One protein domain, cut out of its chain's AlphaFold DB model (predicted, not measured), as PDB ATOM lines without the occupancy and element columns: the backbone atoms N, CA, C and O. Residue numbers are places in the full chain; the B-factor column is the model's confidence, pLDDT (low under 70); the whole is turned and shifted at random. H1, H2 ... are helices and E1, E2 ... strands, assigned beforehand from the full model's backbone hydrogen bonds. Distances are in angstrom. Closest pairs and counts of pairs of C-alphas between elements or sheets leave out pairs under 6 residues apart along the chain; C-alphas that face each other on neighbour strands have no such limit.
ATOM      1  N   TYR A  33      -6.798  38.745-166.446       95.25
ATOM      2  CA  TYR A  33      -5.902  38.730-165.300       95.25
ATOM      3  C   TYR A  33      -6.605  39.268-164.060       95.25
ATOM      4  O   TYR A  33      -7.356  40.235-164.143       95.25
ATOM      5  N   HIS A  34      -6.314  38.690-162.898       95.44
ATOM      6  CA  HIS A  34      -6.933  39.075-161.632       95.44
ATOM      7  C   HIS A  34      -5.889  39.604-160.650       95.44
ATOM      8  O   HIS A  34      -4.906  38.925-160.355       95.44
ATOM      9  N   ILE A  35      -6.137  40.792-160.108       97.12
ATOM     10  CA  ILE A  35      -5.306  41.460-159.106       97.12
ATOM     11  C   ILE A  35      -6.066  41.479-157.782       97.12
ATOM     12  O   ILE A  35      -7.189  41.975-157.693       97.12
ATOM     13  N   LYS A  36      -5.440  40.947-156.734       96.25
ATOM     14  CA  LYS A  36      -6.004  40.813-155.380       96.25
ATOM     15  C   LYS A  36      -5.218  41.600-154.344       96.25
ATOM     16  O   LYS A  36      -5.709  41.820-153.238       96.25
ATOM     17  N   THR A  37      -3.991  41.989-154.668       97.25
ATOM     18  CA  THR A  37      -3.070  42.632-153.736       97.25
ATOM     19  C   THR A  37      -2.414  43.863-154.344       97.25
ATOM     20  O   THR A  37      -2.268  44.009-155.559       97.25
ATOM     21  N   ALA A  38      -1.953  44.755-153.470       97.94
ATOM     22  CA  ALA A  38      -1.210  45.934-153.888       97.94
ATOM     23  C   ALA A  38       0.119  45.600-154.584       97.94
ATOM     24  O   ALA A  38       0.525  46.318-155.495       97.94
ATOM     25  N   ALA A  39       0.778  44.507-154.183       97.94
ATOM     26  CA  ALA A  39       2.009  44.055-154.824       97.94
ATOM     27  C   ALA A  39       1.754  43.624-156.275       97.94
ATOM     28  O   ALA A  39       2.519  44.003-157.161       97.94
ATOM     29  N   GLU A  40       0.653  42.916-156.540       98.25
ATOM     30  CA  GLU A  40       0.256  42.515-157.897       98.25
ATOM     31  C   GLU A  40      -0.058  43.734-158.778       98.25
ATOM     32  O   GLU A  40       0.432  43.815-159.905       98.25
ATOM     33  N   LEU A  41      -0.776  44.736-158.245       98.56
ATOM     34  CA  LEU A  41      -1.026  46.001-158.953       98.56
ATOM     35  C   LEU A  41       0.271  46.764-159.249       98.56
ATOM     36  O   LEU A  41       0.455  47.293-160.345       98.56
ATOM     37  N   ALA A  42       1.205  46.798-158.298       98.50
ATOM     38  CA  ALA A  42       2.527  47.373-158.528       98.50
ATOM     39  C   ALA A  42       3.327  46.581-159.581       98.50
ATOM     40  O   ALA A  42       4.054  47.174-160.378       98.50
ATOM     41  N   GLY A  43       3.170  45.256-159.630       98.31
ATOM     42  CA  GLY A  43       3.743  44.414-160.680       98.31
ATOM     43  C   GLY A  43       3.159  44.703-162.059       98.31
ATOM     44  O   GLY A  43       3.913  44.768-163.027       98.31
ATOM     45  N   MET A  44       1.852  44.969-162.149       98.19
ATOM     46  CA  MET A  44       1.216  45.451-163.382       98.19
ATOM     47  C   MET A  44       1.855  46.760-163.850       98.19
ATOM     48  O   MET A  44       2.210  46.880-165.020       98.19
ATOM     49  N   ALA A  45       2.059  47.720-162.941       98.56
ATOM     50  CA  ALA A  45       2.734  48.973-163.276       98.56
ATOM     51  C   ALA A  45       4.140  48.725-163.843       98.56
ATOM     52  O   ALA A  45       4.533  49.367-164.816       98.56
ATOM     53  N   GLU A  46       4.895  47.779-163.279       98.31
ATOM     54  CA  GLU A  46       6.217  47.406-163.791       98.31
ATOM     55  C   GLU A  46       6.150  46.747-165.180       98.31
ATOM     56  O   GLU A  46       6.987  47.049-166.028       98.31
ATOM     57  N   LEU A  47       5.159  45.887-165.439       97.81
ATOM     58  CA  LEU A  47       4.953  45.252-166.747       97.81
ATOM     59  C   LEU A  47       4.625  46.286-167.831       97.81
ATOM     60  O   LEU A  47       5.295  46.313-168.865       97.81
ATOM     61  N   VAL A  48       3.660  47.176-167.572       98.19
ATOM     62  CA  VAL A  48       3.264  48.224-168.529       98.19
ATOM     63  C   VAL A  48       4.418  49.179-168.787       98.19
ATOM     64  O   VAL A  48       4.767  49.440-169.935       98.19
ATOM     65  N   ASN A  49       5.091  49.641-167.732       98.06
ATOM     66  CA  ASN A  49       6.237  50.538-167.877       98.06
ATOM     67  C   ASN A  49       7.469  49.842-168.490       98.06
ATOM     68  O   ASN A  49       8.411  50.522-168.896       98.06
ATOM     69  N   GLY A  50       7.462  48.508-168.561       97.25
ATOM     70  CA  GLY A  50       8.428  47.681-169.283       97.25
ATOM     71  C   GLY A  50       8.050  47.385-170.741       97.25
ATOM     72  O   GLY A  50       8.832  46.729-171.428       97.25
ATOM     73  N   GLY A  51       6.894  47.863-171.217       96.38
ATOM     74  CA  GLY A  51       6.449  47.751-172.609       96.38
ATOM     75  C   GLY A  51       5.351  46.718-172.877       96.38
ATOM     76  O   GLY A  51       4.986  46.544-174.036       96.38
ATOM     77  N   TYR A  52       4.823  46.034-171.856       95.62
ATOM     78  CA  TYR A  52       3.681  45.130-172.032       95.62
ATOM     79  C   TYR A  52       2.362  45.892-171.843       95.62
ATOM     80  O   TYR A  52       1.940  46.161-170.721       95.62
ATOM     81  N   ASP A  53       1.727  46.270-172.948       95.31
ATOM     82  CA  ASP A  53       0.632  47.249-172.988       95.31
ATOM     83  C   ASP A  53      -0.760  46.690-172.625       95.31
ATOM     84  O   ASP A  53      -1.674  47.469-172.343       95.31
ATOM     85  N   PHE A  54      -0.896  45.360-172.559       95.69
ATOM     86  CA  PHE A  54      -2.150  44.625-172.345       95.69
ATOM     87  C   PHE A  54      -3.205  44.832-173.450       95.69
ATOM     88  O   PHE A  54      -4.396  44.658-173.192       95.69
ATOM     89  N   CYS A  55      -2.806  45.161-174.683       94.69
ATOM     90  CA  CYS A  55      -3.751  45.272-175.799       94.69
ATOM     91  C   CYS A  55      -4.592  43.986-175.955       94.69
ATOM     92  O   CYS A  55      -4.058  42.878-175.876       94.69
ATOM     93  N   ASP A  56      -5.907  44.131-176.149       93.00
ATOM     94  CA  ASP A  56      -6.897  43.038-176.203       93.00
ATOM     95  C   ASP A  56      -6.996  42.166-174.927       93.00
ATOM     96  O   ASP A  56      -7.584  41.080-174.949       93.00
ATOM     97  N   LYS A  57      -6.449  42.627-173.795       95.25
ATOM     98  CA  LYS A  57      -6.502  41.944-172.494       95.25
ATOM     99  C   LYS A  57      -7.347  42.715-171.483       95.25
ATOM    100  O   LYS A  57      -7.513  43.929-171.579       95.25
ATOM    101  N   THR A  58      -7.861  42.002-170.487       97.12
ATOM    102  CA  THR A  58      -8.606  42.546-169.348       97.12
ATOM    103  C   THR A  58      -7.865  42.261-168.051       97.12
ATOM    104  O   THR A  58      -7.477  41.132-167.781       97.12
ATOM    105  N   VAL A  59      -7.697  43.280-167.221       98.06
ATOM    106  CA  VAL A  59      -7.166  43.181-165.865       98.06
ATOM    107  C   VAL A  59      -8.272  43.578-164.897       98.06
ATOM    108  O   VAL A  59      -8.809  44.681-164.989       98.06
ATOM    109  N   MET A  60      -8.624  42.685-163.980       98.38
ATOM    110  CA  MET A  60      -9.704  42.858-163.018       98.38
ATOM    111  C   MET A  60      -9.165  43.020-161.601       98.38
ATOM    112  O   MET A  60      -8.280  42.272-161.181       98.38
ATOM    113  N   LEU A  61      -9.730  43.954-160.834       98.19
ATOM    114  CA  LEU A  61      -9.554  43.953-159.383       98.19
ATOM    115  C   LEU A  61     -10.548  42.977-158.751       98.19
ATOM    116  O   LEU A  61     -11.749  43.086-158.979       98.19
ATOM    117  N   ASP A  62     -10.046  42.060-157.933       97.38
ATOM    118  CA  ASP A  62     -10.836  41.095-157.148       97.38
ATOM    119  C   ASP A  62     -10.911  41.483-155.657       97.38
ATOM    120  O   ASP A  62     -11.459  40.749-154.827       97.38
ATOM    121  N   ALA A  63     -10.293  42.605-155.291       96.94
ATOM    122  CA  ALA A  63     -10.256  43.138-153.942       96.94
ATOM    123  C   ALA A  63      -9.981  44.646-153.969       96.94
ATOM    124  O   ALA A  63      -9.375  45.160-154.910       96.94
ATOM    125  N   ASP A  64     -10.363  45.344-152.895       98.00
ATOM    126  CA  ASP A  64      -9.819  46.683-152.654       98.00
ATOM    127  C   ASP A  64      -8.292  46.606-152.453       98.00
ATOM    128  O   ASP A  64      -7.750  45.614-151.961       98.00
ATOM    129  N   ILE A  65      -7.588  47.656-152.852       98.00
ATOM    130  CA  ILE A  65      -6.131  47.732-152.856       98.00
ATOM    131  C   ILE A  65      -5.696  48.851-151.920       98.00
ATOM    132  O   ILE A  65      -6.162  49.981-152.044       98.00
ATOM    133  N   VAL A  66      -4.758  48.567-151.014       97.56
ATOM    134  CA  VAL A  66      -4.237  49.557-150.061       97.56
ATOM    135  C   VAL A  66      -2.747  49.787-150.309       97.56
ATOM    136  O   VAL A  66      -1.901  48.984-149.917       97.56
ATOM    137  N   LEU A  67      -2.407  50.893-150.976       97.38
ATOM    138  CA  LEU A  67      -1.015  51.254-151.280       97.38
ATOM    139  C   LEU A  67      -0.304  51.892-150.083       97.38
ATOM    140  O   LEU A  67       0.898  51.712-149.895       97.38
ATOM    141  N   ASN A  68      -1.049  52.631-149.265       95.56
ATOM    142  CA  ASN A  68      -0.545  53.301-148.078       95.56
ATOM    143  C   ASN A  68      -1.608  53.337-146.980       95.56
ATOM    144  O   ASN A  68      -2.799  53.333-147.275       95.56
ATOM    145  N   GLU A  69      -1.157  53.423-145.727       92.44
ATOM    146  CA  GLU A  69      -2.014  53.812-144.605       92.44
ATOM    147  C   GLU A  69      -2.467  55.258-144.803       92.44
ATOM    148  O   GLU A  69      -1.655  56.123-145.139       92.44
ATOM    149  N   THR A  70      -3.749  55.519-144.586       91.06
ATOM    150  CA  THR A  70      -4.388  56.802-144.906       91.06
ATOM    151  C   THR A  70      -4.945  57.510-143.681       91.06
ATOM    152  O   THR A  70      -5.688  58.479-143.812       91.06
ATOM    153  N   LEU A  84       5.459  57.049-146.492       90.69
ATOM    154  CA  LEU A  84       4.585  56.684-147.607       90.69
ATOM    155  C   LEU A  84       5.399  56.095-148.765       90.69
ATOM    156  O   LEU A  84       6.478  56.582-149.113       90.69
ATOM    157  N   LYS A  85       4.855  55.048-149.377       94.62
ATOM    158  CA  LYS A  85       5.399  54.409-150.569       94.62
ATOM    159  C   LYS A  85       4.917  55.194-151.776       94.62
ATOM    160  O   LYS A  85       3.714  55.330-152.000       94.62
ATOM    161  N   GLU A  86       5.866  55.739-152.524       94.38
ATOM    162  CA  GLU A  86       5.565  56.512-153.721       94.38
ATOM    163  C   GLU A  86       5.084  55.595-154.847       94.38
ATOM    164  O   GLU A  86       5.757  54.635-155.227       94.38
ATOM    165  N   TRP A  87       3.913  55.910-155.392       97.12
ATOM    166  CA  TRP A  87       3.326  55.185-156.504       97.12
ATOM    167  C   TRP A  87       4.067  55.493-157.809       97.12
ATOM    168  O   TRP A  87       4.462  56.633-158.107       97.12
ATOM    169  N   THR A  88       4.241  54.452-158.615       96.62
ATOM    170  CA  THR A  88       4.671  54.583-160.005       96.62
ATOM    171  C   THR A  88       3.430  54.437-160.878       96.62
ATOM    172  O   THR A  88       2.856  53.351-160.880       96.62
ATOM    173  N   PRO A  89       3.005  55.497-161.594       98.00
ATOM    174  CA  PRO A  89       1.834  55.421-162.461       98.00
ATOM    175  C   PRO A  89       1.930  54.263-163.458       98.00
ATOM    176  O   PRO A  89       3.014  53.973-163.977       98.00
ATOM    177  N   ILE A  90       0.798  53.621-163.730       98.69
ATOM    178  CA  ILE A  90       0.699  52.576-164.752       98.69
ATOM    179  C   ILE A  90       0.693  53.249-166.125       98.69
ATOM    180  O   ILE A  90      -0.198  54.045-166.428       98.69
ATOM    181  N   GLY A  91       1.686  52.940-166.948       98.25
ATOM    182  CA  GLY A  91       1.833  53.510-168.278       98.25
ATOM    183  C   GLY A  91       2.636  54.806-168.303       98.25
ATOM    184  O   GLY A  91       2.501  55.689-167.450       98.25
ATOM    185  N   THR A  92       3.454  54.933-169.342       97.19
ATOM    186  CA  THR A  92       4.230  56.132-169.673       97.19
ATOM    187  C   THR A  92       3.928  56.578-171.101       97.19
ATOM    188  O   THR A  92       3.268  55.868-171.849       97.19
ATOM    189  N   TYR A  93       4.441  57.743-171.502       95.31
ATOM    190  CA  TYR A  93       4.334  58.202-172.891       95.31
ATOM    191  C   TYR A  93       4.906  57.185-173.901       95.31
ATOM    192  O   TYR A  93       4.335  57.011-174.971       95.31
ATOM    193  N   ASP A  94       6.005  56.500-173.556       97.06
ATOM    194  CA  ASP A  94       6.666  55.523-174.439       97.06
ATOM    195  C   ASP A  94       6.090  54.102-174.304       97.06
ATOM    196  O   ASP A  94       6.379  53.223-175.116       97.06
ATOM    197  N   SER A  95       5.312  53.840-173.256       97.88
ATOM    198  CA  SER A  95       4.712  52.530-172.978       97.88
ATOM    199  C   SER A  95       3.348  52.739-172.324       97.88
ATOM    200  O   SER A  95       3.238  52.640-171.099       97.88
ATOM    201  N   PRO A  96       2.333  53.152-173.104       98.31
ATOM    202  CA  PRO A  96       0.998  53.399-172.582       98.31
ATOM    203  C   PRO A  96       0.305  52.087-172.210       98.31
ATOM    204  O   PRO A  96       0.635  51.023-172.731       98.31
ATOM    205  N   PHE A  97      -0.685  52.170-171.325       98.62
ATOM    206  CA  PHE A  97      -1.636  51.076-171.141       98.62
ATOM    207  C   PHE A  97      -2.695  51.129-172.253       98.62
ATOM    208  O   PHE A  97      -3.254  52.202-172.505       98.62
ATOM    209  N   SER A  98      -2.971  49.992-172.892       98.12
ATOM    210  CA  SER A  98      -3.932  49.855-174.001       98.12
ATOM    211  C   SER A  98      -4.962  48.736-173.792       98.12
ATOM    212  O   SER A  98      -5.814  48.509-174.648       98.12
ATOM    213  N   GLY A  99      -4.926  48.054-172.642       98.12
ATOM    214  CA  GLY A  99      -5.910  47.041-172.260       98.12
ATOM    215  C   GLY A  99      -7.177  47.590-171.602       98.12
ATOM    216  O   GLY A  99      -7.424  48.797-171.542       98.12
ATOM    217  N   ILE A 100      -7.976  46.676-171.054       98.69
ATOM    218  CA  ILE A 100      -9.131  46.977-170.203       98.69
ATOM    219  C   ILE A 100      -8.718  46.792-168.745       98.69
ATOM    220  O   ILE A 100      -8.260  45.723-168.360       98.69
ATOM    221  N   PHE A 101      -8.909  47.810-167.916       98.81
ATOM    222  CA  PHE A 101      -8.804  47.709-166.465       98.81
ATOM    223  C   PHE A 101     -10.199  47.840-165.851       98.81
ATOM    224  O   PHE A 101     -10.804  48.913-165.913       98.81
ATOM    225  N   ASP A 102     -10.714  46.761-165.266       98.81
ATOM    226  CA  ASP A 102     -12.021  46.723-164.612       98.81
ATOM    227  C   ASP A 102     -11.865  46.607-163.094       98.81
ATOM    228  O   ASP A 102     -11.486  45.568-162.552       98.81
ATOM    229  N   GLY A 103     -12.186  47.680-162.378       98.62
ATOM    230  CA  GLY A 103     -12.164  47.681-160.923       98.62
ATOM    231  C   GLY A 103     -13.252  46.816-160.286       98.62
ATOM    232  O   GLY A 103     -13.178  46.576-159.089       98.62
ATOM    233  N   GLN A 104     -14.276  46.374-161.023       98.38
ATOM    234  CA  GLN A 104     -15.426  45.621-160.494       98.38
ATOM    235  C   GLN A 104     -16.117  46.285-159.277       98.38
ATOM    236  O   GLN A 104     -16.766  45.624-158.468       98.38
ATOM    237  N   GLY A 105     -16.000  47.610-159.139       97.50
ATOM    238  CA  GLY A 105     -16.506  48.380-158.000       97.50
ATOM    239  C   GLY A 105     -15.542  48.476-156.811       97.50
ATOM    240  O   GLY A 105     -15.880  49.137-155.827       97.50
ATOM    241  N   HIS A 106     -14.361  47.862-156.896       98.38
ATOM    242  CA  HIS A 106     -13.302  47.970-155.901       98.38
ATOM    243  C   HIS A 106     -12.570  49.310-155.954       98.38
ATOM    244  O   HIS A 106     -12.679  50.111-156.891       98.38
ATOM    245  N   THR A 107     -11.808  49.551-154.894       98.06
ATOM    246  CA  THR A 107     -11.073  50.789-154.680       98.06
ATOM    247  C   THR A 107      -9.569  50.584-154.636       98.06
ATOM    248  O   THR A 107      -9.079  49.534-154.235       98.06
ATOM    249  N   VAL A 108      -8.824  51.620-155.013       98.31
ATOM    250  CA  VAL A 108      -7.385  51.750-154.781       98.31
ATOM    251  C   VAL A 108      -7.168  52.930-153.844       98.31
ATOM    252  O   VAL A 108      -7.453  54.081-154.179       98.31
ATOM    253  N   LYS A 109      -6.688  52.637-152.643       95.94
ATOM    254  CA  LYS A 109      -6.521  53.580-151.543       95.94
ATOM    255  C   LYS A 109      -5.062  53.992-151.373       95.94
ATOM    256  O   LYS A 109      -4.158  53.162-151.482       95.94
ATOM    257  N   GLY A 110      -4.842  55.261-151.031       94.75
ATOM    258  CA  GLY A 110      -3.528  55.754-150.623       94.75
ATOM    259  C   GLY A 110      -2.541  55.898-151.780       94.75
ATOM    260  O   GLY A 110      -1.343  55.666-151.596       94.75
ATOM    261  N   VAL A 111      -3.013  56.263-152.977       95.81
ATOM    262  CA  VAL A 111      -2.124  56.627-154.088       95.81
ATOM    263  C   VAL A 111      -1.382  57.900-153.698       95.81
ATOM    264  O   VAL A 111      -1.990  58.939-153.440       95.81
ATOM    265  N   TYR A 112      -0.056  57.821-153.662       94.06
ATOM    266  CA  TYR A 112       0.804  58.938-153.302       94.06
ATOM    267  C   TYR A 112       1.844  59.181-154.392       94.06
ATOM    268  O   TYR A 112       2.658  58.303-154.675       94.06
ATOM    269  N   ILE A 113       1.821  60.361-155.014       93.25
ATOM    270  CA  ILE A 113       2.767  60.745-156.072       93.25
ATOM    271  C   ILE A 113       3.278  62.159-155.814       93.25
ATOM    272  O   ILE A 113       2.483  63.087-155.631       93.25
ATOM    273  N   MET A 114       4.598  62.353-155.889       89.31
ATOM    274  CA  MET A 114       5.199  63.675-155.760       89.31
ATOM    275  C   MET A 114       5.918  64.154-157.016       89.31
ATOM    276  O   MET A 114       6.893  63.567-157.475       89.31
ATOM    277  N   ARG A 115       5.492  65.323-157.509       84.06
ATOM    278  CA  ARG A 115       6.192  66.123-158.531       84.06
ATOM    279  C   ARG A 115       6.477  65.369-159.841       84.06
ATOM    280  O   ARG A 115       7.499  65.626-160.478       84.06
ATOM    281  N   LYS A 116       5.576  64.478-160.269       85.12
ATOM    282  CA  LYS A 116       5.694  63.753-161.549       85.12
ATOM    283  C   LYS A 116       4.865  64.407-162.662       85.12
ATOM    284  O   LYS A 116       3.841  65.042-162.418       85.12
ATOM    285  N   ASN A 117       5.307  64.250-163.905       88.50
ATOM    286  CA  ASN A 117       4.480  64.557-165.074       88.50
ATOM    287  C   ASN A 117       3.593  63.349-165.380       88.50
ATOM    288  O   ASN A 117       4.049  62.224-165.198       88.50
ATOM    289  N   TYR A 118       2.372  63.589-165.867       90.38
ATOM    290  CA  TYR A 118       1.391  62.534-166.150       90.38
ATOM    291  C   TYR A 118       1.131  61.671-164.910       90.38
ATOM    292  O   TYR A 118       1.399  60.476-164.878       90.38
ATOM    293  N   ALA A 119       0.685  62.324-163.841       92.38
ATOM    294  CA  ALA A 119       0.443  61.677-162.562       92.38
ATOM    295  C   ALA A 119      -1.024  61.238-162.444       92.38
ATOM    296  O   ALA A 119      -1.925  61.968-162.856       92.38
ATOM    297  N   GLY A 120      -1.226  60.054-161.875       95.81
ATOM    298  CA  GLY A 120      -2.509  59.389-161.660       95.81
ATOM    299  C   GLY A 120      -2.278  57.946-161.221       95.81
ATOM    300  O   GLY A 120      -1.123  57.513-161.134       95.81
ATOM    301  N   LEU A 121      -3.348  57.186-160.971       98.19
ATOM    302  CA  LEU A 121      -3.218  55.727-160.866       98.19
ATOM    303  C   LEU A 121      -2.565  55.178-162.148       98.19
ATOM    304  O   LEU A 121      -1.588  54.428-162.081       98.19
ATOM    305  N   PHE A 122      -3.042  55.671-163.290       98.56
ATOM    306  CA  PHE A 122      -2.455  55.508-164.611       98.56
ATOM    307  C   PHE A 122      -1.775  56.805-165.048       98.56
ATOM    308  O   PHE A 122      -2.315  57.904-164.891       98.56
ATOM    309  N   GLY A 123      -0.576  56.692-165.608       97.69
ATOM    310  CA  GLY A 123       0.141  57.835-166.157       97.69
ATOM    311  C   GLY A 123      -0.346  58.166-167.560       97.69
ATOM    312  O   GLY A 123      -0.695  59.315-167.843       97.69
ATOM    313  N   TYR A 124      -0.416  57.149-168.416       98.06
ATOM    314  CA  TYR A 124      -0.764  57.292-169.825       98.06
ATOM    315  C   TYR A 124      -1.669  56.143-170.283       98.06
ATOM    316  O   TYR A 124      -1.288  54.975-170.188       98.06
ATOM    317  N   LEU A 125      -2.851  56.494-170.788       98.44
ATOM    318  CA  LEU A 125      -3.812  55.578-171.406       98.44
ATOM    319  C   LEU A 125      -3.884  55.880-172.906       98.44
ATOM    320  O   LEU A 125      -4.135  57.035-173.263       98.44
ATOM    321  N   ASP A 126      -3.699  54.876-173.761       97.94
ATOM    322  CA  ASP A 126      -3.818  55.012-175.221       97.94
ATOM    323  C   ASP A 126      -4.525  53.787-175.813       97.94
ATOM    324  O   ASP A 126      -4.031  52.669-175.700       97.94
ATOM    325  N   GLY A 127      -5.730  53.980-176.358       96.25
ATOM    326  CA  GLY A 127      -6.571  52.900-176.894       96.25
ATOM    327  C   GLY A 127      -7.216  51.963-175.858       96.25
ATOM    328  O   GLY A 127      -8.063  51.157-176.232       96.25
ATOM    329  N   GLY A 128      -6.857  52.073-174.574       97.94
ATOM    330  CA  GLY A 128      -7.402  51.241-173.498       97.94
ATOM    331  C   GLY A 128      -8.695  51.766-172.866       97.94
ATOM    332  O   GLY A 128      -9.173  52.859-173.173       97.94
ATOM    333  N   THR A 129      -9.244  50.993-171.929       98.69
ATOM    334  CA  THR A 129     -10.427  51.350-171.126       98.69
ATOM    335  C   THR A 129     -10.135  51.205-169.638       98.69
ATOM    336  O   THR A 129      -9.600  50.186-169.209       98.69
ATOM    337  N   ILE A 130     -10.533  52.184-168.826       98.88
ATOM    338  CA  ILE A 130     -10.512  52.087-167.360       98.88
ATOM    339  C   ILE A 130     -11.937  52.242-166.843       98.88
ATOM    340  O   ILE A 130     -12.583  53.266-167.080       98.88
ATOM    341  N   GLN A 131     -12.429  51.249-166.104       98.69
ATOM    342  CA  GLN A 131     -13.801  51.260-165.622       98.69
ATOM    343  C   GLN A 131     -13.982  50.759-164.194       98.69
ATOM    344  O   GLN A 131     -13.174  49.994-163.676       98.69
ATOM    345  N   ASN A 132     -15.082  51.188-163.571       98.44
ATOM    346  CA  ASN A 132     -15.590  50.670-162.296       98.44
ATOM    347  C   ASN A 132     -14.574  50.695-161.139       98.44
ATOM    348  O   ASN A 132     -14.610  49.814-160.279       98.44
ATOM    349  N   VAL A 133     -13.667  51.675-161.099       98.56
ATOM    350  CA  VAL A 133     -12.663  51.802-160.031       98.56
ATOM    351  C   VAL A 133     -12.795  53.128-159.288       98.56
ATOM    352  O   VAL A 133     -12.944  54.200-159.884       98.56
ATOM    353  N   GLY A 134     -12.713  53.058-157.962       98.00
ATOM    354  CA  GLY A 134     -12.555  54.229-157.105       98.00
ATOM    355  C   GLY A 134     -11.108  54.419-156.678       98.00
ATOM    356  O   GLY A 134     -10.541  53.523-156.069       98.00
ATOM    357  N   VAL A 135     -10.508  55.579-156.914       97.38
ATOM    358  CA  VAL A 135      -9.225  55.940-156.295       97.38
ATOM    359  C   VAL A 135      -9.505  56.864-155.123       97.38
ATOM    360  O   VAL A 135     -10.130  57.910-155.285       97.38
ATOM    361  N   VAL A 136      -9.105  56.463-153.921       94.94
ATOM    362  CA  VAL A 136      -9.571  57.111-152.690       94.94
ATOM    363  C   VAL A 136      -8.441  57.469-151.745       94.94
ATOM    364  O   VAL A 136      -7.384  56.836-151.753       94.94
ATOM    365  N   GLU A 137      -8.679  58.492-150.925       92.31
ATOM    366  CA  GLU A 137      -7.787  58.908-149.836       92.31
ATOM    367  C   GLU A 137      -6.336  59.078-150.328       92.31
ATOM    368  O   GLU A 137      -5.382  58.534-149.775       92.31
ATOM    369  N   SER A 138      -6.205  59.757-151.468       91.81
ATOM    370  CA  SER A 138      -4.977  59.835-152.259       91.81
ATOM    371  C   SER A 138      -4.451  61.269-152.349       91.81
ATOM    372  O   SER A 138      -5.198  62.236-152.183       91.81
ATOM    373  N   ASN A 139      -3.155  61.418-152.615       90.06
ATOM    374  CA  ASN A 139      -2.499  62.711-152.791       90.06
ATOM    375  C   ASN A 139      -1.532  62.649-153.969       90.06
ATOM    376  O   ASN A 139      -0.516  61.946-153.945       90.06
ATOM    377  N   ILE A 140      -1.872  63.393-155.014       90.88
ATOM    378  CA  ILE A 140      -1.168  63.348-156.286       90.88
ATOM    379  C   ILE A 140      -0.732  64.764-156.649       90.88
ATOM    380  O   ILE A 140      -1.554  65.658-156.857       90.88
ATOM    381  N   SER A 141       0.580  64.967-156.765       88.12
ATOM    382  CA  SER A 141       1.167  66.255-157.141       88.12
ATOM    383  C   SER A 141       2.131  66.140-158.323       88.12
ATOM    384  O   SER A 141       2.799  65.120-158.514       88.12
ATOM    385  N   GLY A 142       2.218  67.190-159.143       86.88
ATOM    386  CA  GLY A 142       2.831  67.077-160.469       86.88
ATOM    387  C   GLY A 142       2.553  68.236-161.426       86.88
ATOM    388  O   GLY A 142       2.167  69.324-161.002       86.88
ATOM    389  N   SER A 143       2.760  68.008-162.731       85.19
ATOM    390  CA  SER A 143       2.504  69.020-163.774       85.19
ATOM    391  C   SER A 143       1.208  68.807-164.561       85.19
ATOM    392  O   SER A 143       0.546  69.788-164.879       85.19
ATOM    393  N   ARG A 144       0.883  67.552-164.904       87.19
ATOM    394  CA  ARG A 144      -0.295  67.102-165.666       87.19
ATOM    395  C   ARG A 144      -0.892  65.936-164.903       87.19
ATOM    396  O   ARG A 144      -0.262  64.880-164.863       87.19
ATOM    397  N   ILE A 145      -2.008  66.163-164.226       89.25
ATOM    398  CA  ILE A 145      -2.461  65.271-163.161       89.25
ATOM    399  C   ILE A 145      -3.939  64.955-163.302       89.25
ATOM    400  O   ILE A 145      -4.758  65.871-163.339       89.25
ATOM    401  N   GLY A 146      -4.259  63.667-163.305       92.00
ATOM    402  CA  GLY A 146      -5.606  63.162-163.094       92.00
ATOM    403  C   GLY A 146      -5.631  62.219-161.907       92.00
ATOM    404  O   GLY A 146      -4.689  61.462-161.709       92.00
ATOM    405  N   GLY A 147      -6.709  62.232-161.127       92.06
ATOM    406  CA  GLY A 147      -6.875  61.266-160.041       92.06
ATOM    407  C   GLY A 147      -6.831  59.809-160.517       92.06
ATOM    408  O   GLY A 147      -6.276  58.947-159.837       92.06
ATOM    409  N   ILE A 148      -7.358  59.551-161.719       96.50
ATOM    410  CA  ILE A 148      -7.331  58.241-162.378       96.50
ATOM    411  C   ILE A 148      -6.237  58.199-163.447       96.50
ATOM    412  O   ILE A 148      -5.370  57.331-163.370       96.50
ATOM    413  N   VAL A 149      -6.245  59.135-164.409       97.31
ATOM    414  CA  VAL A 149      -5.319  59.124-165.561       97.31
ATOM    415  C   VAL A 149      -4.620  60.468-165.757       97.31
ATOM    416  O   VAL A 149      -5.267  61.497-165.943       97.31
ATOM    417  N   GLY A 150      -3.291  60.478-165.813       95.44
ATOM    418  CA  GLY A 150      -2.521  61.685-166.131       95.44
ATOM    419  C   GLY A 150      -2.809  62.233-167.536       95.44
ATOM    420  O   GLY A 150      -3.163  63.406-167.686       95.44
ATOM    421  N   HIS A 151      -2.667  61.386-168.558       95.75
ATOM    422  CA  HIS A 151      -2.929  61.700-169.965       95.75
ATOM    423  C   HIS A 151      -3.798  60.631-170.634       95.75
ATOM    424  O   HIS A 151      -3.462  59.448-170.605       95.75
ATOM    425  N   ASN A 152      -4.893  61.056-171.263       96.44
ATOM    426  CA  ASN A 152      -5.944  60.176-171.752       96.44
ATOM    427  C   ASN A 152      -6.132  60.239-173.275       96.44
ATOM    428  O   ASN A 152      -6.457  61.298-173.824       96.44
ATOM    429  N   ARG A 153      -6.015  59.078-173.920       97.19
ATOM    430  CA  ARG A 153      -6.433  58.769-175.299       97.19
ATOM    431  C   ARG A 153      -7.302  57.498-175.361       97.19
ATOM    432  O   ARG A 153      -7.361  56.830-176.383       97.19
ATOM    433  N   GLY A 154      -7.933  57.132-174.247       97.25
ATOM    434  CA  GLY A 154      -8.801  55.959-174.134       97.25
ATOM    435  C   GLY A 154     -10.087  56.271-173.372       97.25
ATOM    436  O   GLY A 154     -10.356  57.429-173.040       97.25
ATOM    437  N   ASP A 155     -10.882  55.250-173.089       97.81
ATOM    438  CA  ASP A 155     -12.191  55.419-172.458       97.81
ATOM    439  C   ASP A 155     -12.110  55.290-170.932       97.81
ATOM    440  O   ASP A 155     -11.415  54.429-170.388       97.81
ATOM    441  N   ILE A 156     -12.852  56.138-170.216       98.06
ATOM    442  CA  ILE A 156     -12.985  56.072-168.757       98.06
ATOM    443  C   ILE A 156     -14.466  56.087-168.382       98.06
ATOM    444  O   ILE A 156     -15.189  57.049-168.659       98.06
ATOM    445  N   ASN A 157     -14.930  55.041-167.703       97.31
ATOM    446  CA  ASN A 157     -16.340  54.899-167.350       97.31
ATOM    447  C   ASN A 157     -16.551  54.481-165.892       97.31
ATOM    448  O   ASN A 157     -15.972  53.513-165.419       97.31
ATOM    449  N   SER A 158     -17.487  55.136-165.202       96.88
ATOM    450  CA  SER A 158     -17.919  54.727-163.853       96.88
ATOM    451  C   SER A 158     -16.773  54.697-162.828       96.88
ATOM    452  O   SER A 158     -16.735  53.851-161.937       96.88
ATOM    453  N   CYS A 159     -15.833  55.635-162.964       97.19
ATOM    454  CA  CYS A 159     -14.682  55.791-162.079       97.19
ATOM    455  C   CYS A 159     -14.837  57.020-161.186       97.19
ATOM    456  O   CYS A 159     -15.467  58.009-161.565       97.19
ATOM    457  N   TYR A 160     -14.218  57.011-160.014       95.06
ATOM    458  CA  TYR A 160     -14.249  58.184-159.148       95.06
ATOM    459  C   TYR A 160     -12.947  58.402-158.408       95.06
ATOM    460  O   TYR A 160     -12.229  57.454-158.107       95.06
ATOM    461  N   TYR A 161     -12.655  59.664-158.110       93.06
ATOM    462  CA  TYR A 161     -11.493  60.043-157.316       93.06
ATOM    463  C   TYR A 161     -11.925  60.804-156.064       93.06
ATOM    464  O   TYR A 161     -12.731  61.737-156.144       93.06
ATOM    465  N   THR A 162     -11.359  60.429-154.920       89.94
ATOM    466  CA  THR A 162     -11.413  61.210-153.681       89.94
ATOM    467  C   THR A 162      -9.999  61.400-153.155       89.94
ATOM    468  O   THR A 162      -9.237  60.444-153.015       89.94
ATOM    469  N   GLY A 163      -9.617  62.643-152.907       86.00
ATOM    470  CA  GLY A 163      -8.232  62.958-152.599       86.00
ATOM    471  C   GLY A 163      -7.854  64.360-153.025       86.00
ATOM    472  O   GLY A 163      -8.662  65.110-153.570       86.00
ATOM    473  N   GLU A 164      -6.589  64.683-152.823       84.50
ATOM    474  CA  GLU A 164      -6.012  65.952-153.237       84.50
ATOM    475  C   GLU A 164      -5.302  65.792-154.586       84.50
ATOM    476  O   GLU A 164      -4.572  64.820-154.808       84.50
ATOM    477  N   VAL A 165      -5.513  66.746-155.493       83.38
ATOM    478  CA  VAL A 165      -4.765  66.866-156.748       83.38
ATOM    479  C   VAL A 165      -4.110  68.236-156.796       83.38
ATOM    480  O   VAL A 165      -4.790  69.258-156.718       83.38
ATOM    481  N   VAL A 166      -2.788  68.264-156.952       83.12
ATOM    482  CA  VAL A 166      -2.001  69.485-156.785       83.12
ATOM    483  C   VAL A 166      -1.055  69.712-157.961       83.12
ATOM    484  O   VAL A 166       0.041  69.151-158.023       83.12
ATOM    485  N   GLY A 167      -1.441  70.584-158.892       81.00
ATOM    486  CA  GLY A 167      -0.600  70.934-160.037       81.00
ATOM    487  C   GLY A 167      -1.166  72.059-160.905       81.00
ATOM    488  O   GLY A 167      -2.293  72.493-160.695       81.00
ATOM    489  N   PRO A 168      -0.381  72.555-161.879       77.88
ATOM    490  CA  PRO A 168      -0.806  73.613-162.791       77.88
ATOM    491  C   PRO A 168      -1.811  73.132-163.849       77.88
ATOM    492  O   PRO A 168      -2.644  73.921-164.282       77.88
ATOM    493  N   ILE A 169      -1.733  71.866-164.277       81.75
ATOM    494  CA  ILE A 169      -2.718  71.215-165.150       81.75
ATOM    495  C   ILE A 169      -3.256  70.013-164.377       81.75
ATOM    496  O   ILE A 169      -2.604  68.972-164.292       81.75
ATOM    497  N   SER A 170      -4.416  70.188-163.755       82.50
ATOM    498  CA  SER A 170      -5.016  69.205-162.856       82.50
ATOM    499  C   SER A 170      -6.504  69.047-163.127       82.50
ATOM    500  O   SER A 170      -7.227  70.043-163.161       82.50
ATOM    501  N   GLY A 171      -6.968  67.804-163.218       85.12
ATOM    502  CA  GLY A 171      -8.384  67.469-163.155       85.12
ATOM    503  C   GLY A 171      -8.629  66.308-162.196       85.12
ATOM    504  O   GLY A 171      -7.758  65.481-161.945       85.12
ATOM    505  N   GLY A 172      -9.831  66.254-161.621       84.69
ATOM    506  CA  GLY A 172     -10.151  65.256-160.596       84.69
ATOM    507  C   GLY A 172     -10.089  63.812-161.106       84.69
ATOM    508  O   GLY A 172      -9.697  62.924-160.365       84.69
ATOM    509  N   ILE A 173     -10.406  63.576-162.384       91.75
ATOM    510  CA  ILE A 173     -10.353  62.242-163.012       91.75
ATOM    511  C   ILE A 173      -9.177  62.140-163.974       91.75
ATOM    512  O   ILE A 173      -8.381  61.209-163.875       91.75
ATOM    513  N   ILE A 174      -9.042  63.128-164.858       92.88
ATOM    514  CA  ILE A 174      -7.994  63.185-165.872       92.88
ATOM    515  C   ILE A 174      -7.221  64.501-165.824       92.88
ATOM    516  O   ILE A 174      -7.805  65.533-165.503       92.88
ATOM    517  N   GLY A 175      -5.937  64.479-166.183       89.94
ATOM    518  CA  GLY A 175      -5.138  65.701-166.321       89.94
ATOM    519  C   GLY A 175      -5.240  66.337-167.702       89.94
ATOM    520  O   GLY A 175      -5.471  67.537-167.823       89.94
ATOM    521  N   MET A 176      -5.071  65.530-168.746       91.12
ATOM    522  CA  MET A 176      -5.161  65.951-170.143       91.12
ATOM    523  C   MET A 176      -5.933  64.905-170.943       91.12
ATOM    524  O   MET A 176      -5.714  63.709-170.757       91.12
ATOM    525  N   ARG A 177      -6.823  65.358-171.829       90.44
ATOM    526  CA  ARG A 177      -7.566  64.505-172.762       90.44
ATOM    527  C   ARG A 177      -7.235  64.903-174.180       90.44
ATOM    528  O   ARG A 177      -7.376  66.070-174.523       90.44
ATOM    529  N   GLU A 178      -6.899  63.920-174.990       92.12
ATOM    530  CA  GLU A 178      -6.754  64.087-176.433       92.12
ATOM    531  C   GLU A 178      -7.853  63.314-177.170       92.12
ATOM    532  O   GLU A 178      -8.521  63.875-178.034       92.12
ATOM    533  N   GLU A 179      -8.135  62.081-176.736       91.44
ATOM    534  CA  GLU A 179      -9.165  61.202-177.308       91.44
ATOM    535  C   GLU A 179      -9.932  60.430-176.210       91.44
ATOM    536  O   GLU A 179      -9.649  60.599-175.017       91.44
ATOM    537  N   GLY A 180     -10.913  59.616-176.628       90.69
ATOM    538  CA  GLY A 180     -11.704  58.703-175.790       90.69
ATOM    539  C   GLY A 180     -12.787  59.361-174.927       90.69
ATOM    540  O   GLY A 180     -12.743  60.559-174.639       90.69
ATOM    541  N   ASP A 181     -13.809  58.612-174.540       93.12
ATOM    542  CA  ASP A 181     -14.978  59.113-173.818       93.12
ATOM    543  C   ASP A 181     -14.824  59.002-172.302       93.12
ATOM    544  O   ASP A 181     -14.277  58.044-171.763       93.12
ATOM    545  N   ILE A 182     -15.351  60.000-171.588       93.56
ATOM    546  CA  ILE A 182     -15.364  60.018-170.124       93.56
ATOM    547  C   ILE A 182     -16.808  60.139-169.666       93.56
ATOM    548  O   ILE A 182     -17.461  61.158-169.897       93.56
ATOM    549  N   SER A 183     -17.315  59.094-169.021       92.88
ATOM    550  CA  SER A 183     -18.728  58.989-168.652       92.88
ATOM    551  C   SER A 183     -18.914  58.425-167.248       92.88
ATOM    552  O   SER A 183     -18.092  57.666-166.745       92.88
ATOM    553  N   ASN A 184     -19.991  58.836-166.572       93.31
ATOM    554  CA  ASN A 184     -20.343  58.373-165.220       93.31
ATOM    555  C   ASN A 184     -19.222  58.526-164.174       93.31
ATOM    556  O   ASN A 184     -19.199  57.803-163.182       93.31
ATOM    557  N   CYS A 185     -18.295  59.461-164.393       92.75
ATOM    558  CA  CYS A 185     -17.175  59.694-163.494       92.75
ATOM    559  C   CYS A 185     -17.417  60.911-162.602       92.75
ATOM    560  O   CYS A 185     -18.015  61.895-163.042       92.75
ATOM    561  N   TYR A 186     -16.917  60.876-161.365       88.31
ATOM    562  CA  TYR A 186     -17.015  62.019-160.459       88.31
ATOM    563  C   TYR A 186     -15.789  62.178-159.568       88.31
ATOM    564  O   TYR A 186     -15.129  61.219-159.180       88.31
ATOM    565  N   TYR A 187     -15.515  63.425-159.214       87.19
ATOM    566  CA  TYR A 187     -14.486  63.809-158.264       87.19
ATOM    567  C   TYR A 187     -15.138  64.396-157.014       87.19
ATOM    568  O   TYR A 187     -16.125  65.124-157.124       87.19
ATOM    569  N   SER A 188     -14.580  64.104-155.840       80.56
ATOM    570  CA  SER A 188     -14.921  64.798-154.599       80.56
ATOM    571  C   SER A 188     -13.652  65.195-153.850       80.56
ATOM    572  O   SER A 188     -12.848  64.342-153.478       80.56
ATOM    573  N   ASP A 189     -13.503  66.494-153.595       66.69
ATOM    574  CA  ASP A 189     -12.408  67.078-152.808       66.69
ATOM    575  C   ASP A 189     -12.600  66.911-151.285       66.69
ATOM    576  O   ASP A 189     -11.760  67.339-150.502       66.69
TER     577      ASP A 189
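AT A GLANCE: This is residues 33 to 70 and 84 to 189 of the 203 residues of an uncharacterized protein of Parabacteroides merdae (UniProt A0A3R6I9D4). The chain is wound in stacked turns, a short solenoid walled by parallel sheets, in which E6, E7 and E8 of one turn lie beside E9, E10 and E11 of the next, with E12 and E13 stacked after them. The largest sheet, order E1 E2 E3 E6 E9 E12, is one wall and runs on past these turns to E1, near which H1 packs on it. The printed part has 144 residues with one named helix and thirteen named strands, in the order E1, H1, then E2 to E13; the class is mostly strand. It is compact, with a radius of gyration of the C-alphas of 12.9 A, and rounded, spanning 33 by 33 by 29 A.

HOW THE PARTS SIT: The largest sheet, twisted, joins E1, residues 33 to 35, E2, 58 to 61, E3, 100 to 102, E6, 122 to 131, E9, 149 to 157, and E12, 174 to 177, in that order, its neighbours parallel. Pairs within hydrogen-bond range are N 35 and O 60, 2.8 A, N 102 and O 59, 2.8 A, N 131 and O 101, 2.9 A, N 125 and O 151, 3.0 A, and N 176 and O 150, 3.0 A. E6 bends by 122 degrees at residue 126 and E9 by 111 degrees at residue 153. H1, residues 38 to 49, is on this sheet at a height of 7.7 A, only just over none of its strands, with 2 of its C-alphas falling on E2. Its closest C-alphas to E1 are those of Leu 41 and Ile 35, 6.2 A. E1, H1 and E2 form a strand-helix-strand unit, two parallel neighbour strands with a helix between, with a right-handed crossover. In H1 every O i to N i+4 pair is within hydrogen-bond range. In a branched parallel sheet, E7, residues 134 to 142, has E4, 107 to 109, and E5, 112 to 116, on one side and E10, 160 to 166, on the other; E13, 186 to 188, neighbours E10. Here N 136 and O 108, 2.9 A, N 141 and O 113, 2.9 A, N 140 and O 164, 3.1 A, and N 188 and O 161, 3.0 A, are within range. E8, residues 144 to 146, and E11, 169 to 171, are parallel neighbours, with N 145 and O 169 at 2.9 A.

IN THESE COORDINATES: E1 begins at C-alpha 33, (-5.902, 38.730, -165.300). H1 is 16.5 A long, E7 20.3 A, E10 16.8 A, E6 12.2 A and E9 11.9 A. E13 ends at C-alpha 188, (-14.921, 64.798, -154.599).

THE WHOLE: The farthest C-alphas, Tyr 33 and Pro 168, are 35.3 A apart. Residues 71 to 83 are not printed; C-alphas 70 and 84 are 9.4 A apart across the cut. Of the links printed whole, none is long. Mean pLDDT of the printed part is 94.1; residue 189 is under 70.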